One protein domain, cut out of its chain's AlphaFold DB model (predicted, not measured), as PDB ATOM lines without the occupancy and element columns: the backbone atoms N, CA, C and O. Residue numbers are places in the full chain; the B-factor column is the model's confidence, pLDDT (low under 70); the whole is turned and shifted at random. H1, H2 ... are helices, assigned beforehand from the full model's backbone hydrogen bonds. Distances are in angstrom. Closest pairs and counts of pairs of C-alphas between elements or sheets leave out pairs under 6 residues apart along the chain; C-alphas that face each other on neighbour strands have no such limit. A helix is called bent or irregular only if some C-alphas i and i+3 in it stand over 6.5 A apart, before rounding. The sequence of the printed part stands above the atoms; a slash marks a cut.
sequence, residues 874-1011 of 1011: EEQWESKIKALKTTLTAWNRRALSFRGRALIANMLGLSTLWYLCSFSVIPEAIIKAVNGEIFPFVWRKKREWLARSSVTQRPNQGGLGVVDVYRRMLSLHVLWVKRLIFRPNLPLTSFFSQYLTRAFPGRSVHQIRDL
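What this domain is: This is residues 874 to 1011 of the 1011 residues of a protein of Paramuricea clavata (UniProt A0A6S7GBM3). Two unequal helical parts lie end to end along the longest axis: a bundle of three helices, H1, H2 and H3, and a smaller hairpin of H5 and H6. H5 begins beside the bundle and runs away from it, and H6 folds back along the far part of H5; short H4, which follows H3 in the chain, lies close to H3 on the bundle's part, and short H7, which follows H6, lies near the H5 and H6 hairpin without touching it. The printed part has 138 residues, with seven named helices, H1 to H7 in chain order, and no named strand; the class is all helix. It is only just compact, close to loose, with a radius of gyration of the C-alphas of 16.9 A, and only just elongated, spanning 52 by 34 by 23 A.

How they stand to each other: H1, residues 874 to 891, and H2, residues 898 to 912, form a helical hairpin; they touch, closest at the C-alphas of Leu 884 and Gly 909, 4.9 A apart. They run opposite ways at a shallow tilt of 33 degrees, only just short of steep. H3, residues 924 to 938, touches H1, closest at the C-alphas of Lys 885 and Glu 933, 6.5 A apart, and runs the same way at a shallow tilt of 3 degrees. H3 touches H2 with residues 934 to 938 alone, closest at the C-alphas of Arg 901 and Val 938, 5.2 A apart; this second hairpin runs opposite ways at 35.3 degrees, only just steep. H1, H2 and H3 make an up and down bundle, each helix running against the one before it. H4, residues 948 to 952, is close to H3 but not clearly touching: the closest C-alphas, of Phe 935 and Arg 948, are 7.9 A apart. H5, residues 965 to 981, is likewise close to H3 but not clearly touching, with the C-alphas of Ile 927 and Val 965 closest at 6.8 A. H6, residues 987 to 999, forms a hairpin with H5, opposite ways at a shallow tilt of 34 degrees, only just short of steep; H5 touches it with residues 973 to 980 alone, closest at the C-alphas of Leu 980 and Thr 989, 5.9 A apart. H7, residues 1005 to 1009, is only just apart from H6, at 8.2 A. Every O i to N i+4 pair is within hydrogen-bond range in H1, H4 and H7; the counts are 8 of 11 in H2, 10 of 11 in H3, 12 of 13 in H5 and 5 of 9 in H6.

Where its parts are: H1 begins at C-alpha 874, (-43.928, -26.189, 17.161), and is 26.0 A long. H2 measures 20.7 A, H3 20.8 A, H5 24.8 A and H6 18.1 A; H4 and H7 are 6.3 A each. H2 is only just irregular, C-alphas 907 and 910 being 6.52 A apart, and H6 is irregular, with 7.9 A between C-alphas 990 and 993. H7 ends at C-alpha 1009, (-53.530, -5.377, 35.525).

The domain as a whole: The two farthest C-alphas, of Lys 942 and Asn 985, are 52.1 A apart. The printed part has no cut and ends at the chain's last residue, 1011. The links from H2 to H3 and from H4 to H5 are long. Mean pLDDT of the printed part is 85.1; residues 1001 to 1011 are under 70.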
ATOM      1  N   GLU A 874     -43.254 -24.908  16.885       78.62
ATOM      2  CA  GLU A 874     -43.928 -26.189  17.161       78.62
ATOM      3  C   GLU A 874     -42.931 -27.332  17.373       78.62
ATOM      4  O   GLU A 874     -42.892 -27.937  18.450       78.62
ATOM      5  N   GLU A 875     -42.037 -27.559  16.408       80.94
ATOM      6  CA  GLU A 875     -40.986 -28.579  16.513       80.94
ATOM      7  C   GLU A 875     -40.024 -28.266  17.683       80.94
ATOM      8  O   GLU A 875     -39.424 -29.149  18.308       80.94
ATOM      9  N   GLN A 876     -39.904 -26.980  18.038       85.38
ATOM     10  CA  GLN A 876     -39.182 -26.529  19.223       85.38
ATOM     11  C   GLN A 876     -39.830 -27.047  20.521       85.38
ATOM     12  O   GLN A 876     -39.115 -27.550  21.396       85.38
ATOM     13  N   TRP A 877     -41.160 -26.969  20.651       88.81
ATOM     14  CA  TRP A 877     -41.893 -27.524  21.794       88.81
ATOM     15  C   TRP A 877     -41.836 -29.053  21.836       88.81
ATOM     16  O   TRP A 877     -41.588 -29.611  22.910       88.81
ATOM     17  N   GLU A 878     -41.979 -29.738  20.698       88.56
ATOM     18  CA  GLU A 878     -41.856 -31.201  20.624       88.56
ATOM     19  C   GLU A 878     -40.497 -31.692  21.133       88.56
ATOM     20  O   GLU A 878     -40.417 -32.603  21.967       88.56
ATOM     21  N   SER A 879     -39.416 -31.037  20.702       88.75
ATOM     22  CA  SER A 879     -38.051 -31.320  21.151       88.75
ATOM     23  C   SER A 879     -37.905 -31.184  22.677       88.75
ATOM     24  O   SER A 879     -37.306 -32.047  23.335       88.75
ATOM     25  N   LYS A 880     -38.539 -30.172  23.295       90.75
ATOM     26  CA  LYS A 880     -38.573 -30.040  24.765       90.75
ATOM     27  C   LYS A 880     -39.437 -31.110  25.442       90.75
ATOM     28  O   LYS A 880     -39.003 -31.654  26.458       90.75
ATOM     29  N   ILE A 881     -40.600 -31.478  24.892       91.38
ATOM     30  CA  ILE A 881     -41.419 -32.593  25.415       91.38
ATOM     31  C   ILE A 881     -40.609 -33.897  25.386       91.38
ATOM     32  O   ILE A 881     -40.565 -34.622  26.382       91.38
ATOM     33  N   LYS A 882     -39.906 -34.181  24.283       92.38
ATOM     34  CA  LYS A 882     -39.035 -35.355  24.109       92.38
ATOM     35  C   LYS A 882     -37.909 -35.387  25.151       92.38
ATOM     36  O   LYS A 882     -37.657 -36.438  25.751       92.38
ATOM     37  N   ALA A 883     -37.287 -34.243  25.447       90.25
ATOM     38  CA  ALA A 883     -36.274 -34.106  26.500       90.25
ATOM     39  C   ALA A 883     -36.847 -34.307  27.921       90.25
ATOM     40  O   ALA A 883     -36.272 -35.048  28.729       90.25
ATOM     41  N   LEU A 884     -38.014 -33.720  28.214       93.62
ATOM     42  CA  LEU A 884     -38.740 -33.878  29.479       93.62
ATOM     43  C   LEU A 884     -39.129 -35.348  29.703       93.62
ATOM     44  O   LEU A 884     -38.777 -35.936  30.728       93.62
ATOM     45  N   LYS A 885     -39.761 -35.984  28.712       93.12
ATOM     46  CA  LYS A 885     -40.166 -37.401  28.713       93.12
ATOM     47  C   LYS A 885     -38.982 -38.344  28.920       93.12
ATOM     48  O   LYS A 885     -39.063 -39.273  29.728       93.12
ATOM     49  N   THR A 886     -37.857 -38.075  28.256       92.94
ATOM     50  CA  THR A 886     -36.599 -38.821  28.433       92.94
ATOM     51  C   THR A 886     -36.080 -38.697  29.868       92.94
ATOM     52  O   THR A 886     -35.772 -39.707  30.509       92.94
ATOM     53  N   THR A 887     -36.075 -37.479  30.414       92.31
ATOM     54  CA  THR A 887     -35.643 -37.189  31.789       92.31
ATOM     55  C   THR A 887     -36.518 -37.904  32.820       92.31
ATOM     56  O   THR A 887     -36.010 -38.678  33.637       92.31
ATOM     57  N   LEU A 888     -37.843 -37.738  32.758       92.81
ATOM     58  CA  LEU A 888     -38.779 -38.400  33.676       92.81
ATOM     59  C   LEU A 888     -38.710 -39.937  33.557       92.81
ATOM     60  O   LEU A 888     -38.776 -40.648  34.562       92.81
ATOM     61  N   THR A 889     -38.484 -40.470  32.354       91.56
ATOM     62  CA  THR A 889     -38.299 -41.914  32.120       91.56
ATOM     63  C   THR A 889     -36.991 -42.452  32.710       91.56
ATOM     64  O   THR A 889     -36.975 -43.569  33.236       91.56
ATOM     65  N   ALA A 890     -35.909 -41.668  32.720       91.00
ATOM     66  CA  ALA A 890     -34.676 -42.037  33.416       91.00
ATOM     67  C   ALA A 890     -34.879 -42.084  34.944       91.00
ATOM     68  O   ALA A 890     -34.510 -43.070  35.591       91.00
ATOM     69  N   TRP A 891     -35.529 -41.066  35.522       91.50
ATOM     70  CA  TRP A 891     -35.809 -40.998  36.963       91.50
ATOM     71  C   TRP A 891     -36.865 -42.001  37.441       91.50
ATOM     72  O   TRP A 891     -36.822 -42.424  38.598       91.50
ATOM     73  N   ASN A 892     -37.754 -42.464  36.555       87.88
ATOM     74  CA  ASN A 892     -38.747 -43.499  36.856       87.88
ATOM     75  C   ASN A 892     -38.133 -44.803  37.395       87.88
ATOM     76  O   ASN A 892     -38.790 -45.496  38.169       87.88
ATOM     77  N   ARG A 893     -36.873 -45.103  37.042       86.00
ATOM     78  CA  ARG A 893     -36.126 -46.288  37.507       86.00
ATOM     79  C   ARG A 893     -35.713 -46.233  38.983       86.00
ATOM     80  O   ARG A 893     -35.216 -47.231  39.496       86.00
ATOM     81  N   ARG A 894     -35.866 -45.091  39.667       87.31
ATOM     82  CA  ARG A 894     -35.488 -44.921  41.080       87.31
ATOM     83  C   ARG A 894     -36.701 -45.008  42.012       87.31
ATOM     84  O   ARG A 894     -37.792 -44.513  41.708       87.31
ATOM     85  N   ALA A 895     -36.479 -45.580  43.196       87.75
ATOM     86  CA  ALA A 895     -37.457 -45.671  44.280       87.75
ATOM     87  C   ALA A 895     -37.671 -44.300  44.961       87.75
ATOM     88  O   ALA A 895     -37.186 -44.038  46.055       87.75
ATOM     89  N   LEU A 896     -38.384 -43.402  44.278       91.81
ATOM     90  CA  LEU A 896     -38.687 -42.047  44.752       91.81
ATOM     91  C   LEU A 896     -40.055 -41.978  45.457       91.81
ATOM     92  O   LEU A 896     -41.033 -42.572  44.986       91.81
ATOM     93  N   SER A 897     -40.139 -41.207  46.544       92.94
ATOM     94  CA  SER A 897     -41.401 -40.805  47.187       92.94
ATOM     95  C   SER A 897     -42.206 -39.842  46.299       92.94
ATOM     96  O   SER A 897     -41.657 -39.263  45.363       92.94
ATOM     97  N   PHE A 898     -43.495 -39.629  46.590       91.50
ATOM     98  CA  PHE A 898     -44.332 -38.691  45.823       91.50
ATOM     99  C   PHE A 898     -43.780 -37.255  45.857       91.50
ATOM    100  O   PHE A 898     -43.610 -36.644  44.805       91.50
ATOM    101  N   ARG A 899     -43.367 -36.762  47.036       91.12
ATOM    102  CA  ARG A 899     -42.684 -35.462  47.190       91.12
ATOM    103  C   ARG A 899     -41.349 -35.405  46.433       91.12
ATOM    104  O   ARG A 899     -41.037 -34.387  45.825       91.12
ATOM    105  N   GLY A 900     -40.588 -36.505  46.407       93.00
ATOM    106  CA  GLY A 900     -39.369 -36.614  45.598       93.00
ATOM    107  C   GLY A 900     -39.642 -36.578  44.089       93.00
ATOM    108  O   GLY A 900     -38.872 -35.983  43.342       93.00
ATOM    109  N   ARG A 901     -40.756 -37.159  43.630       93.38
ATOM    110  CA  ARG A 901     -41.183 -37.100  42.222       93.38
ATOM    111  C   ARG A 901     -41.681 -35.710  41.835       93.38
ATOM    112  O   ARG A 901     -41.255 -35.212  40.804       93.38
ATOM    113  N   ALA A 902     -42.474 -35.046  42.675       93.56
ATOM    114  CA  ALA A 902     -42.859 -33.647  42.459       93.56
ATOM    115  C   ALA A 902     -41.626 -32.725  42.349       93.56
ATOM    116  O   ALA A 902     -41.521 -31.941  41.409       93.56
ATOM    117  N   LEU A 903     -40.635 -32.894  43.236       93.62
ATOM    118  CA  LEU A 903     -39.376 -32.146  43.177       93.62
ATOM    119  C   LEU A 903     -38.602 -32.387  41.867       93.62
ATOM    120  O   LEU A 903     -38.162 -31.427  41.243       93.62
ATOM    121  N   ILE A 904     -38.460 -33.643  41.428       94.81
ATOM    122  CA  ILE A 904     -37.779 -33.984  40.164       94.81
ATOM    123  C   ILE A 904     -38.544 -33.452  38.943       94.81
ATOM    124  O   ILE A 904     -37.920 -32.924  38.023       94.81
ATOM    125  N   ALA A 905     -39.879 -33.535  38.941       94.00
ATOM    126  CA  ALA A 905     -40.714 -32.994  37.871       94.00
ATOM    127  C   ALA A 905     -40.523 -31.477  37.721       94.00
ATOM    128  O   ALA A 905     -40.296 -31.002  36.612       94.00
ATOM    129  N   ASN A 906     -40.513 -30.738  38.834       94.00
ATOM    130  CA  ASN A 906     -40.280 -29.294  38.842       94.00
ATOM    131  C   ASN A 906     -38.842 -28.918  38.439       94.00
ATOM    132  O   ASN A 906     -38.646 -28.038  37.604       94.00
ATOM    133  N   MET A 907     -37.838 -29.560  39.049       92.75
ATOM    134  CA  MET A 907     -36.435 -29.126  38.967       92.75
ATOM    135  C   MET A 907     -35.692 -29.630  37.727       92.75
ATOM    136  O   MET A 907     -34.744 -28.977  37.300       92.75
ATOM    137  N   LEU A 908     -36.087 -30.774  37.154       91.75
ATOM    138  CA  LEU A 908     -35.396 -31.397  36.012       91.75
ATOM    139  C   LEU A 908     -36.295 -31.622  34.787       91.75
ATOM    140  O   LEU A 908     -35.783 -31.713  33.678       91.75
ATOM    141  N   GLY A 909     -37.616 -31.730  34.966       90.75
ATOM    142  CA  GLY A 909     -38.569 -31.788  33.853       90.75
ATOM    143  C   GLY A 909     -38.931 -30.386  33.364       90.75
ATOM    144  O   GLY A 909     -38.451 -29.922  32.331       90.75
ATOM    145  N   LEU A 910     -39.771 -29.703  34.140       92.44
ATOM    146  CA  LEU A 910     -40.358 -28.403  33.812       92.44
ATOM    147  C   LEU A 910     -39.343 -27.264  33.664       92.44
ATOM    148  O   LEU A 910     -39.566 -26.345  32.882       92.44
ATOM    149  N   SER A 911     -38.209 -27.329  34.366       92.31
ATOM    150  CA  SER A 911     -37.118 -26.354  34.238       92.31
ATOM    151  C   SER A 911     -36.605 -26.194  32.801       92.31
ATOM    152  O   SER A 911     -36.175 -25.103  32.435       92.31
ATOM    153  N   THR A 912     -36.713 -27.238  31.969       89.00
ATOM    154  CA  THR A 912     -36.330 -27.197  30.546       89.00
ATOM    155  C   THR A 912     -37.275 -26.360  29.674       89.00
ATOM    156  O   THR A 912     -36.874 -25.934  28.590       89.00
ATOM    157  N   LEU A 913     -38.505 -26.106  30.143       90.94
ATOM    158  CA  LEU A 913     -39.531 -25.348  29.423       90.94
ATOM    159  C   LEU A 913     -39.407 -23.841  29.672       90.94
ATOM    160  O   LEU A 913     -39.550 -23.057  28.738       90.94
ATOM    161  N   TRP A 914     -39.101 -23.428  30.911       90.88
ATOM    162  CA  TRP A 914     -39.190 -22.026  31.356       90.88
ATOM    163  C   TRP A 914     -38.373 -21.024  30.532       90.88
ATOM    164  O   TRP A 914     -38.742 -19.853  30.483       90.88
ATOM    165  N   TYR A 915     -37.300 -21.468  29.870       90.25
ATOM    166  CA  TYR A 915     -36.565 -20.651  28.904       90.25
ATOM    167  C   TYR A 915     -37.471 -20.217  27.738       90.25
ATOM    168  O   TYR A 915     -37.628 -19.023  27.508       90.25
ATOM    169  N   LEU A 916     -38.160 -21.165  27.086       88.56
ATOM    170  CA  LEU A 916     -39.104 -20.876  25.998       88.56
ATOM    171  C   LEU A 916     -40.358 -20.164  26.507       88.56
ATOM    172  O   LEU A 916     -40.756 -19.156  25.936       88.56
ATOM    173  N   CYS A 917     -40.924 -20.617  27.635       88.12
ATOM    174  CA  CYS A 917     -42.108 -20.000  28.256       88.12
ATOM    175  C   CYS A 917     -41.879 -18.545  28.703       88.12
ATOM    176  O   CYS A 917     -42.813 -17.895  29.163       88.12
ATOM    177  N   SER A 918     -40.638 -18.050  28.647       86.31
ATOM    178  CA  SER A 918     -40.335 -16.647  28.903       86.31
ATOM    179  C   SER A 918     -40.582 -15.757  27.683       86.31
ATOM    180  O   SER A 918     -40.803 -14.571  27.878       86.31
ATOM    181  N   PHE A 919     -40.552 -16.261  26.446       82.56
ATOM    182  CA  PHE A 919     -40.719 -15.431  25.239       82.56
ATOM    183  C   PHE A 919     -41.715 -15.976  24.207       82.56
ATOM    184  O   PHE A 919     -42.223 -15.184  23.414       82.56
ATOM    185  N   SER A 920     -42.045 -17.267  24.250       82.69
ATOM    186  CA  SER A 920     -43.093 -17.908  23.448       82.69
ATOM    187  C   SER A 920     -44.264 -18.327  24.337       82.69
ATOM    188  O   SER A 920     -44.067 -18.828  25.446       82.69
ATOM    189  N   VAL A 921     -45.486 -18.141  23.835       82.81
ATOM    190  CA  VAL A 921     -46.712 -18.636  24.479       82.81
ATOM    191  C   VAL A 921     -46.803 -20.145  24.247       82.81
ATOM    192  O   VAL A 921     -46.465 -20.627  23.169       82.81
ATOM    193  N   ILE A 922     -47.230 -20.904  25.257       84.69
ATOM    194  CA  ILE A 922     -47.368 -22.362  25.153       84.69
ATOM    195  C   ILE A 922     -48.761 -22.694  24.583       84.69
ATOM    196  O   ILE A 922     -49.754 -22.314  25.209       84.69
ATOM    197  N   PRO A 923     -48.880 -23.437  23.466       86.56
ATOM    198  CA  PRO A 923     -50.175 -23.919  22.987       86.56
ATOM    199  C   PRO A 923     -50.838 -24.879  23.986       86.56
ATOM    200  O   PRO A 923     -50.170 -25.705  24.610       86.56
ATOM    201  N   GLU A 924     -52.167 -24.850  24.098       86.75
ATOM    202  CA  GLU A 924     -52.908 -25.700  25.048       86.75
ATOM    203  C   GLU A 924     -52.693 -27.209  24.798       86.75
ATOM    204  O   GLU A 924     -52.664 -28.004  25.737       86.75
ATOM    205  N   ALA A 925     -52.445 -27.620  23.548       89.31
ATOM    206  CA  ALA A 925     -52.046 -28.991  23.214       89.31
ATOM    207  C   ALA A 925     -50.709 -29.394  23.877       89.31
ATOM    208  O   ALA A 925     -50.594 -30.483  24.444       89.31
ATOM    209  N   ILE A 926     -49.724 -28.488  23.888       90.25
ATOM    210  CA  ILE A 926     -48.420 -28.677  24.539       90.25
ATOM    211  C   ILE A 926     -48.582 -28.705  26.068       90.25
ATOM    212  O   ILE A 926     -47.984 -29.555  26.730       90.25
ATOM    213  N   ILE A 927     -49.450 -27.862  26.643       90.94
ATOM    214  CA  ILE A 927     -49.786 -27.893  28.081       90.94
ATOM    215  C   ILE A 927     -50.414 -29.245  28.464       90.94
ATOM    216  O   ILE A 927     -49.990 -29.873  29.441       90.94
ATOM    217  N   LYS A 928     -51.373 -29.743  27.672       91.69
ATOM    218  CA  LYS A 928     -51.985 -31.073  27.844       91.69
ATOM    219  C   LYS A 928     -50.949 -32.199  27.749       91.69
ATOM    220  O   LYS A 928     -50.925 -33.059  28.630       91.69
ATOM    221  N   ALA A 929     -50.051 -32.165  26.762       92.56
ATOM    222  CA  ALA A 929     -48.986 -33.157  26.592       92.56
ATOM    223  C   ALA A 929     -47.988 -33.173  27.769       92.56
ATOM    224  O   ALA A 929     -47.677 -34.237  28.310       92.56
ATOM    225  N   VAL A 930     -47.535 -32.001  28.228       93.62
ATOM    226  CA  VAL A 930     -46.630 -31.863  29.383       93.62
ATOM    227  C   VAL A 930     -47.286 -32.386  30.666       93.62
ATOM    228  O   VAL A 930     -46.673 -33.162  31.406       93.62
ATOM    229  N   ASN A 931     -48.555 -32.044  30.909       92.75
ATOM    230  CA  ASN A 931     -49.326 -32.587  32.030       92.75
ATOM    231  C   ASN A 931     -49.496 -34.119  31.927       92.75
ATOM    232  O   ASN A 931     -49.407 -34.815  32.942       92.75
ATOM    233  N   GLY A 932     -49.676 -34.644  30.710       91.69
ATOM    234  CA  GLY A 932     -49.775 -36.076  30.407       91.69
ATOM    235  C   GLY A 932     -48.515 -36.894  30.723       91.69
ATOM    236  O   GLY A 932     -48.627 -38.076  31.033       91.69
ATOM    237  N   GLU A 933     -47.325 -36.288  30.736       93.06
ATOM    238  CA  GLU A 933     -46.101 -36.949  31.222       93.06
ATOM    239  C   GLU A 933     -45.877 -36.730  32.731       93.06
ATOM    240  O   GLU A 933     -45.445 -37.643  33.442       93.06
ATOM    241  N   ILE A 934     -46.194 -35.539  33.254       94.00
ATOM    242  CA  ILE A 934     -45.885 -35.156  34.642       94.00
ATOM    243  C   ILE A 934     -46.775 -35.850  35.669       94.00
ATOM    244  O   ILE A 934     -46.246 -36.435  36.618       94.00
ATOM    245  N   PHE A 935     -48.102 -35.805  35.524       92.75
ATOM    246  CA  PHE A 935     -48.984 -36.374  36.548       92.75
ATOM    247  C   PHE A 935     -48.825 -37.905  36.642       92.75
ATOM    248  O   PHE A 935     -48.592 -38.402  37.751       92.75
ATOM    249  N   PRO A 936     -48.760 -38.664  35.528       92.38
ATOM    250  CA  PRO A 936     -48.364 -40.070  35.564       92.38
ATOM    251  C   PRO A 936     -46.946 -40.310  36.103       92.38
ATOM    252  O   PRO A 936     -46.735 -41.308  36.793       92.38
ATOM    253  N   PHE A 937     -45.963 -39.427  35.877       93.19
ATOM    254  CA  PHE A 937     -44.655 -39.561  36.533       93.19
ATOM    255  C   PHE A 937     -44.758 -39.430  38.060       93.19
ATOM    256  O   PHE A 937     -44.209 -40.275  38.776       93.19
ATOM    257  N   VAL A 938     -45.481 -38.431  38.576       93.19
ATOM    258  CA  VAL A 938     -45.712 -38.255  40.020       93.19
ATOM    259  C   VAL A 938     -46.401 -39.493  40.600       93.19
ATOM    260  O   VAL A 938     -45.875 -40.104  41.533       93.19
ATOM    261  N   TRP A 939     -47.491 -39.946  39.977       92.25
ATOM    262  CA  TRP A 939     -48.294 -41.089  40.423       92.25
ATOM    263  C   TRP A 939     -47.729 -42.476  40.057       92.25
ATOM    264  O   TRP A 939     -48.402 -43.488  40.247       92.25
ATOM    265  N   ARG A 940     -46.471 -42.572  39.591       89.88
ATOM    266  CA  ARG A 940     -45.790 -43.843  39.236       89.88
ATOM    267  C   ARG A 940     -46.525 -44.666  38.156       89.88
ATOM    268  O   ARG A 940     -46.505 -45.894  38.206       89.88
ATOM    269  N   LYS A 941     -47.185 -43.993  37.209       85.25
ATOM    270  CA  LYS A 941     -48.109 -44.548  36.200       85.25
ATOM    271  C   LYS A 941     -49.264 -45.371  36.797       85.25
ATOM    272  O   LYS A 941     -49.749 -46.310  36.175       85.25
ATOM    273  N   LYS A 942     -49.705 -45.022  38.010       85.56
ATOM    274  CA  LYS A 942     -50.957 -45.493  38.621       85.56
ATOM    275  C   LYS A 942     -52.026 -44.396  38.550       85.56
ATOM    276  O   LYS A 942     -51.711 -43.259  38.203       85.56
ATOM    277  N   ARG A 943     -53.267 -44.746  38.915       86.56
ATOM    278  CA  ARG A 943     -54.398 -43.815  39.086       86.56
ATOM    279  C   ARG A 943     -53.980 -42.575  39.887       86.56
ATOM    280  O   ARG A 943     -53.287 -42.699  40.897       86.56
ATOM    281  N   GLU A 944     -54.428 -41.405  39.444       88.56
ATOM    282  CA  GLU A 944     -54.284 -40.153  40.191       88.56
ATOM    283  C   GLU A 944     -55.266 -40.179  41.376       88.56
ATOM    284  O   GLU A 944     -56.467 -40.352  41.179       88.56
ATOM    285  N   TRP A 945     -54.759 -40.080  42.611       82.50
ATOM    286  CA  TRP A 945     -55.575 -40.227  43.833       82.50
ATOM    287  C   TRP A 945     -56.135 -38.907  44.369       82.50
ATOM    288  O   TRP A 945     -57.008 -38.919  45.228       82.50
ATOM    289  N   LEU A 946     -55.617 -37.778  43.887       87.06
ATOM    290  CA  LEU A 946     -56.010 -36.428  44.286       87.06
ATOM    291  C   LEU A 946     -56.249 -35.589  43.033       87.06
ATOM    292  O   LEU A 946     -55.579 -35.794  42.018       87.06
ATOM    293  N   ALA A 947     -57.146 -34.608  43.129       87.56
ATOM    294  CA  ALA A 947     -57.343 -33.623  42.075       87.56
ATOM    295  C   ALA A 947     -56.027 -32.891  41.762       87.56
ATOM    296  O   ALA A 947     -55.251 -32.552  42.662       87.56
ATOM    297  N   ARG A 948     -55.775 -32.609  40.478       89.50
ATOM    298  CA  ARG A 948     -54.532 -31.955  40.030       89.50
ATOM    299  C   ARG A 948     -54.328 -30.580  40.678       89.50
ATOM    300  O   ARG A 948     -53.200 -30.235  41.007       89.50
ATOM    301  N   SER A 949     -55.415 -29.858  40.957       88.25
ATOM    302  CA  SER A 949     -55.438 -28.608  41.730       88.25
ATOM    303  C   SER A 949     -54.929 -28.760  43.171       88.25
ATOM    304  O   SER A 949     -54.224 -27.883  43.659       88.25
ATOM    305  N   SER A 950     -55.218 -29.875  43.845       89.44
ATOM    306  CA  SER A 950     -54.652 -30.193  45.167       89.44
ATOM    307  C   SER A 950     -53.179 -30.597  45.065       89.44
ATOM    308  O   SER A 950     -52.366 -30.261  45.920       89.44
ATOM    309  N   VAL A 951     -52.787 -31.288  43.990       90.12
ATOM    310  CA  VAL A 951     -51.389 -31.693  43.755       90.12
ATOM    311  C   VAL A 951     -50.470 -30.482  43.507       90.12
ATOM    312  O   VAL A 951     -49.307 -30.516  43.924       90.12
ATOM    313  N   THR A 952     -50.975 -29.411  42.885       91.44
ATOM    314  CA  THR A 952     -50.214 -28.175  42.617       91.44
ATOM    315  C   THR A 952     -50.170 -27.184  43.791       91.44
ATOM    316  O   THR A 952     -49.319 -26.291  43.799       91.44
ATOM    317  N   GLN A 953     -51.010 -27.347  44.821       90.88
ATOM    318  CA  GLN A 953     -50.930 -26.557  46.060       90.88
ATOM    319  C   GLN A 953     -49.577 -26.730  46.771       90.88
ATOM    320  O   GLN A 953     -48.890 -27.746  46.628       90.88
ATOM    321  N   ARG A 954     -49.182 -25.730  47.572       88.94
ATOM    322  CA  ARG A 954     -47.916 -25.766  48.326       88.94
ATOM    323  C   ARG A 954     -47.945 -26.899  49.371       88.94
ATOM    324  O   ARG A 954     -49.012 -27.179  49.910       88.94
ATOM    325  N   PRO A 955     -46.794 -27.485  49.760       85.94
ATOM    326  CA  PRO A 955     -46.737 -28.487  50.832       85.94
ATOM    327  C   PRO A 955     -47.367 -28.036  52.158       85.94
ATOM    328  O   PRO A 955     -48.006 -28.831  52.837       85.94
ATOM    329  N   ASN A 956     -47.254 -26.747  52.491       90.00
ATOM    330  CA  ASN A 956     -47.862 -26.138  53.679       90.00
ATOM    331  C   ASN A 956     -49.403 -26.041  53.602       90.00
ATOM    332  O   ASN A 956     -50.037 -25.706  54.592       90.00
ATOM    333  N   GLN A 957     -49.993 -26.302  52.432       89.50
ATOM    334  CA  GLN A 957     -51.437 -26.322  52.164       89.50
ATOM    335  C   GLN A 957     -51.934 -27.755  51.872       89.50
ATOM    336  O   GLN A 957     -53.012 -27.933  51.321       89.50
ATOM    337  N   GLY A 958     -51.132 -28.785  52.184       84.50
ATOM    338  CA  GLY A 958     -51.460 -30.199  51.950       84.50
ATOM    339  C   GLY A 958     -51.121 -30.738  50.551       84.50
ATOM    340  O   GLY A 958     -51.210 -31.945  50.330       84.50
ATOM    341  N   GLY A 959     -50.696 -29.884  49.615       90.50
ATOM    342  CA  GLY A 959     -50.347 -30.294  48.252       90.50
ATOM    343  C   GLY A 959     -48.942 -30.887  48.094       90.50
ATOM    344  O   GLY A 959     -48.149 -30.960  49.033       90.50
ATOM    345  N   LEU A 960     -48.591 -31.302  46.871       90.62
ATOM    346  CA  LEU A 960     -47.242 -31.799  46.549       90.62
ATOM    347  C   LEU A 960     -46.312 -30.711  45.986       90.62
ATOM    348  O   LEU A 960     -45.115 -30.962  45.829       90.62
ATOM    349  N   GLY A 961     -46.831 -29.514  45.707       92.12
ATOM    350  CA  GLY A 961     -46.077 -28.393  45.149       92.12
ATOM    351  C   GLY A 961     -45.646 -28.592  43.697       92.12
ATOM    352  O   GLY A 961     -44.629 -28.024  43.300       92.12
ATOM    353  N   VAL A 962     -46.354 -29.411  42.912       93.31
ATOM    354  CA  VAL A 962     -46.107 -29.525  41.461       93.31
ATOM    355  C   VAL A 962     -46.424 -28.180  40.801       93.31
ATOM    356  O   VAL A 962     -47.442 -27.568  41.110       93.31
ATOM    357  N   VAL A 963     -45.561 -27.687  39.915       92.31
ATOM    358  CA  VAL A 963     -45.785 -26.382  39.275       92.31
ATOM    359  C   VAL A 963     -46.846 -26.497  38.177       92.31
ATOM    360  O   VAL A 963     -46.676 -27.237  37.212       92.31
ATOM    361  N   ASP A 964     -47.922 -25.722  38.319       91.12
ATOM    362  CA  ASP A 964     -48.911 -25.468  37.266       91.12
ATOM    363  C   ASP A 964     -48.236 -24.723  36.097       91.12
ATOM    364  O   ASP A 964     -47.720 -23.614  36.263       91.12
ATOM    365  N   VAL A 965     -48.208 -25.363  34.925       91.38
ATOM    366  CA  VAL A 965     -47.488 -24.886  33.734       91.38
ATOM    367  C   VAL A 965     -48.074 -23.578  33.203       91.38
ATOM    368  O   VAL A 965     -47.319 -22.661  32.885       91.38
ATOM    369  N   TYR A 966     -49.403 -23.467  33.161       88.94
ATOM    370  CA  TYR A 966     -50.102 -22.297  32.632       88.94
ATOM    371  C   TYR A 966     -49.927 -21.087  33.556       88.94
ATOM    372  O   TYR A 966     -49.503 -20.019  33.114       88.94
ATOM    373  N   ARG A 967     -50.132 -21.264  34.869       88.06
ATOM    374  CA  ARG A 967     -49.882 -20.195  35.856       88.06
ATOM    375  C   ARG A 967     -48.417 -19.764  35.863       88.06
ATOM    376  O   ARG A 967     -48.121 -18.580  36.022       88.06
ATOM    377  N   ARG A 968     -47.482 -20.705  35.672       90.62
ATOM    378  CA  ARG A 968     -46.054 -20.382  35.591       90.62
ATOM    379  C   ARG A 968     -45.718 -19.588  34.331       90.62
ATOM    380  O   ARG A 968     -45.007 -18.595  34.457       90.62
ATOM    381  N   MET A 969     -46.257 -19.971  33.177       90.06
ATOM    382  CA  MET A 969     -46.151 -19.223  31.920       90.06
ATOM    383  C   MET A 969     -46.670 -17.785  32.084       90.06
ATOM    384  O   MET A 969     -45.917 -16.842  31.854       90.06
ATOM    385  N   LEU A 970     -47.895 -17.601  32.596       86.31
ATOM    386  CA  LEU A 970     -48.449 -16.267  32.874       86.31
ATOM    387  C   LEU A 970     -47.526 -15.440  33.784       86.31
ATOM    388  O   LEU A 970     -47.221 -14.295  33.462       86.31
ATOM    389  N   SER A 971     -46.987 -16.030  34.860       89.31
ATOM    390  CA  SER A 971     -46.054 -15.324  35.758       89.31
ATOM    391  C   SER A 971     -44.747 -14.876  35.082       89.31
ATOM    392  O   SER A 971     -44.115 -13.933  35.552       89.31
ATOM    393  N   LEU A 972     -44.331 -15.522  33.984       90.44
ATOM    394  CA  LEU A 972     -43.180 -15.095  33.182       90.44
ATOM    395  C   LEU A 972     -43.565 -13.952  32.228       90.44
ATOM    396  O   LEU A 972     -42.811 -12.987  32.115       90.44
ATOM    397  N   HIS A 973     -44.753 -13.994  31.614       87.06
ATOM    398  CA  HIS A 973     -45.264 -12.897  30.782       87.06
ATOM    399  C   HIS A 973     -45.544 -11.615  31.587       87.06
ATOM    400  O   HIS A 973     -45.183 -10.528  31.141       87.06
ATOM    401  N   VAL A 974     -46.082 -11.707  32.809       85.56
ATOM    402  CA  VAL A 974     -46.290 -10.534  33.689       85.56
ATOM    403  C   VAL A 974     -44.959  -9.852  34.052       85.56
ATOM    404  O   VAL A 974     -44.878  -8.623  34.099       85.56
ATOM    405  N   LEU A 975     -43.864 -10.610  34.206       87.00
ATOM    406  CA  LEU A 975     -42.522 -10.036  34.393       87.00
ATOM    407  C   LEU A 975     -42.013  -9.272  33.154       87.00
ATOM    408  O   LEU A 975     -41.215  -8.343  33.303       87.00
ATOM    409  N   TRP A 976     -42.485  -9.609  31.950       84.88
ATOM    410  CA  TRP A 976     -42.229  -8.821  30.740       84.88
ATOM    411  C   TRP A 976     -43.096  -7.580  30.644       84.88
ATOM    412  O   TRP A 976     -42.551  -6.522  30.346       84.88
ATOM    413  N   VAL A 977     -44.392  -7.669  30.958       83.25
ATOM    414  CA  VAL A 977     -45.268  -6.487  31.042       83.25
ATOM    415  C   VAL A 977     -44.656  -5.463  32.002       83.25
ATOM    416  O   VAL A 977     -44.445  -4.313  31.622       83.25
ATOM    417  N   LYS A 978     -44.213  -5.911  33.188       84.56
ATOM    418  CA  LYS A 978     -43.450  -5.082  34.130       84.56
ATOM    419  C   LYS A 978     -42.187  -4.482  33.496       84.56
ATOM    420  O   LYS A 978     -41.977  -3.276  33.591       84.56
ATOM    421  N   ARG A 979     -41.333  -5.291  32.855       83.56
ATOM    422  CA  ARG A 979     -40.085  -4.810  32.224       83.56
ATOM    423  C   ARG A 979     -40.341  -3.750  31.149       83.56
ATOM    424  O   ARG A 979     -39.599  -2.776  31.104       83.56
ATOM    425  N   LEU A 980     -41.343  -3.949  30.294       81.31
ATOM    426  CA  LEU A 980     -41.638  -3.069  29.160       81.31
ATOM    427  C   LEU A 980     -42.226  -1.731  29.632       81.31
ATOM    428  O   LEU A 980     -41.817  -0.691  29.127       81.31
ATOM    429  N   ILE A 981     -43.073  -1.742  30.671       81.06
ATOM    430  CA  ILE A 981     -43.575  -0.521  31.327       81.06
ATOM    431  C   ILE A 981     -42.432   0.267  31.988       81.06
ATOM    432  O   ILE A 981     -42.290   1.462  31.753       81.06
ATOM    433  N   PHE A 982     -41.574  -0.386  32.782       82.62
ATOM    434  CA  PHE A 982     -40.469   0.294  33.479       82.62
ATOM    435  C   PHE A 982     -39.257   0.622  32.584       82.62
ATOM    436  O   PHE A 982     -38.279   1.188  33.075       82.62
ATOM    437  N   ARG A 983     -39.281   0.273  31.290       80.44
ATOM    438  CA  ARG A 983     -38.233   0.613  30.310       80.44
ATOM    439  C   ARG A 983     -38.817   0.908  28.918       80.44
ATOM    440  O   ARG A 983     -38.576   0.124  27.994       80.44
ATOM    441  N   PRO A 984     -39.490   2.061  28.723       73.88
ATOM    442  CA  PRO A 984     -39.996   2.483  27.410       73.88
ATOM    443  C   PRO A 984     -38.911   2.475  26.315       73.88
ATOM    444  O   PRO A 984     -39.191   2.174  25.155       73.88
ATOM    445  N   ASN A 985     -37.651   2.714  26.694       77.75
ATOM    446  CA  ASN A 985     -36.522   2.868  25.776       77.75
ATOM    447  C   ASN A 985     -35.934   1.542  25.236       77.75
ATOM    448  O   ASN A 985     -35.020   1.589  24.417       77.75
ATOM    449  N   LEU A 986     -36.438   0.353  25.602       82.00
ATOM    450  CA  LEU A 986     -36.025  -0.906  24.943       82.00
ATOM    451  C   LEU A 986     -36.655  -1.009  23.539       82.00
ATOM    452  O   LEU A 986     -37.830  -0.681  23.421       82.00
ATOM    453  N   PRO A 987     -35.970  -1.471  22.472       78.44
ATOM    454  CA  PRO A 987     -36.578  -1.549  21.132       78.44
ATOM    455  C   PRO A 987     -37.839  -2.429  21.073       78.44
ATOM    456  O   PRO A 987     -38.781  -2.133  20.341       78.44
ATOM    457  N   LEU A 988     -37.901  -3.459  21.925       81.00
ATOM    458  CA  LEU A 988     -39.039  -4.372  22.080       81.00
ATOM    459  C   LEU A 988     -40.358  -3.680  22.497       81.00
ATOM    460  O   LEU A 988     -41.428  -4.248  22.290       81.00
ATOM    461  N   THR A 989     -40.333  -2.455  23.041       77.06
ATOM    462  CA  THR A 989     -41.571  -1.722  23.386       77.06
ATOM    463  C   THR A 989     -42.390  -1.313  22.164       77.06
ATOM    464  O   THR A 989     -43.603  -1.156  22.280       77.06
ATOM    465  N   SER A 990     -41.770  -1.251  20.981       76.56
ATOM    466  CA  SER A 990     -42.458  -1.112  19.687       76.56
ATOM    467  C   SER A 990     -43.540  -2.175  19.458       76.56
ATOM    468  O   SER A 990     -44.575  -1.896  18.858       76.56
ATOM    469  N   PHE A 991     -43.335  -3.377  20.001       79.44
ATOM    470  CA  PHE A 991     -44.248  -4.507  19.891       79.44
ATOM    471  C   PHE A 991     -45.151  -4.679  21.120       79.44
ATOM    472  O   PHE A 991     -45.885  -5.659  21.181       79.44
ATOM    473  N   PHE A 992     -45.150  -3.758  22.096       78.75
ATOM    474  CA  PHE A 992     -45.858  -3.929  23.377       78.75
ATOM    475  C   PHE A 992     -47.355  -4.247  23.213       78.75
ATOM    476  O   PHE A 992     -47.847  -5.188  23.832       78.75
ATOM    477  N   SER A 993     -48.063  -3.536  22.329       70.50
ATOM    478  CA  SER A 993     -49.478  -3.817  22.029       70.50
ATOM    479  C   SER A 993     -49.671  -5.230  21.452       70.50
ATOM    480  O   SER A 993     -50.453  -6.024  21.972       70.50
ATOM    481  N   GLN A 994     -48.867  -5.604  20.448       73.94
ATOM    482  CA  GLN A 994     -48.915  -6.940  19.844       73.94
ATOM    483  C   GLN A 994     -48.530  -8.051  20.840       73.94
ATOM    484  O   GLN A 994     -49.092  -9.145  20.795       73.94
ATOM    485  N   TYR A 995     -47.592  -7.772  21.751       77.00
ATOM    486  CA  TYR A 995     -47.183  -8.674  22.826       77.00
ATOM    487  C   TYR A 995     -48.354  -8.968  23.762       77.00
ATOM    488  O   TYR A 995     -48.612 -10.136  24.042       77.00
ATOM    489  N   LEU A 996     -49.076  -7.937  24.220       75.00
ATOM    490  CA  LEU A 996     -50.241  -8.108  25.093       75.00
ATOM    491  C   LEU A 996     -51.318  -8.961  24.413       75.00
ATOM    492  O   LEU A 996     -51.744  -9.957  24.993       75.00
ATOM    493  N   THR A 997     -51.683  -8.641  23.168       74.00
ATOM    494  CA  THR A 997     -52.696  -9.390  22.404       74.00
ATOM    495  C   THR A 997     -52.314 -10.859  22.197       74.00
ATOM    496  O   THR A 997     -53.172 -11.732  22.313       74.00
ATOM    497  N   ARG A 998     -51.031 -11.162  21.934       75.69
ATOM    498  CA  ARG A 998     -50.552 -12.548  21.766       75.69
ATOM    499  C   ARG A 998     -50.399 -13.299  23.099       75.69
ATOM    500  O   ARG A 998     -50.685 -14.491  23.142       75.69
ATOM    501  N   ALA A 999     -49.952 -12.645  24.174       73.44
ATOM    502  CA  ALA A 999     -49.692 -13.285  25.473       73.44
ATOM    503  C   ALA A 999     -50.938 -13.425  26.368       73.44
ATOM    504  O   ALA A 999     -51.005 -14.342  27.189       73.44
ATOM    505  N   PHE A1000     -51.924 -12.542  26.205       75.44
ATOM    506  CA  PHE A1000     -53.161 -12.502  26.989       75.44
ATOM    507  C   PHE A1000     -54.399 -12.386  26.072       75.44
ATOM    508  O   PHE A1000     -55.176 -11.436  26.204       75.44
ATOM    509  N   PRO A1001     -54.607 -13.330  25.131       67.19
ATOM    510  CA  PRO A1001     -55.696 -13.255  24.162       67.19
ATOM    511  C   PRO A1001     -57.060 -13.159  24.856       67.19
ATOM    512  O   PRO A1001     -57.335 -13.870  25.826       67.19
ATOM    513  N   GLY A1002     -57.907 -12.256  24.358       61.91
ATOM    514  CA  GLY A1002     -59.249 -12.009  24.890       61.91
ATOM    515  C   GLY A1002     -59.308 -11.300  26.250       61.91
ATOM    516  O   GLY A1002     -60.393 -11.227  26.822       61.91
ATOM    517  N   ARG A1003     -58.189 -10.783  26.789       66.44
ATOM    518  CA  ARG A1003     -58.172 -10.038  28.063       66.44
ATOM    519  C   ARG A1003     -57.963  -8.545  27.835       66.44
ATOM    520  O   ARG A1003     -57.073  -8.143  27.089       66.44
ATOM    521  N   SER A1004     -58.760  -7.717  28.505       60.16
ATOM    522  CA  SER A1004     -58.579  -6.261  28.486       60.16
ATOM    523  C   SER A1004     -57.336  -5.840  29.278       60.16
ATOM    524  O   SER A1004     -56.881  -6.554  30.169       60.16
ATOM    525  N   VAL A1005     -56.804  -4.639  29.021       56.97
ATOM    526  CA  VAL A1005     -55.649  -4.103  29.774       56.97
ATOM    527  C   VAL A1005     -55.941  -4.001  31.283       56.97
ATOM    528  O   VAL A1005     -55.039  -4.203  32.091       56.97
ATOM    529  N   HIS A1006     -57.203  -3.786  31.672       53.41
ATOM    530  CA  HIS A1006     -57.640  -3.862  33.070       53.41
ATOM    531  C   HIS A1006     -57.547  -5.299  33.607       53.41
ATOM    532  O   HIS A1006     -56.851  -5.538  34.586       53.41
ATOM    533  N   GLN A1007     -58.104  -6.284  32.897       53.59
ATOM    534  CA  GLN A1007     -57.983  -7.699  33.276       53.59
ATOM    535  C   GLN A1007     -56.532  -8.212  33.282       53.59
ATOM    536  O   GLN A1007     -56.262  -9.220  33.922       53.59
ATOM    537  N   ILE A1008     -55.603  -7.564  32.572       57.62
ATOM    538  CA  ILE A1008     -54.159  -7.864  32.610       57.62
ATOM    539  C   ILE A1008     -53.469  -7.193  33.812       57.62
ATOM    540  O   ILE A1008     -52.472  -7.712  34.306       57.62
ATOM    541  N   ARG A1009     -53.997  -6.066  34.307       52.03
ATOM    542  CA  ARG A1009     -53.530  -5.377  35.525       52.03
ATOM    543  C   ARG A1009     -53.917  -6.121  36.810       52.03
ATOM    544  O   ARG A1009     -53.207  -5.988  37.805       52.03
ATOM    545  N   ASP A1010     -54.989  -6.908  36.772       50.50
ATOM    546  CA  ASP A1010     -55.530  -7.657  37.915       50.50
ATOM    547  C   ASP A1010     -54.925  -9.081  38.087       50.50
ATOM    548  O   ASP A1010     -55.433  -9.867  38.892       50.50
ATOM    549  N   LEU A1011     -53.866  -9.441  37.334       49.66
ATOM    550  CA  LEU A1011     -53.260 -10.794  37.243       49.66
ATOM    551  C   LEU A1011     -51.810 -10.898  37.755       49.66
ATOM    552  O   LEU A1011     -51.511 -11.954  38.363       49.66
TER     553      LEU A1011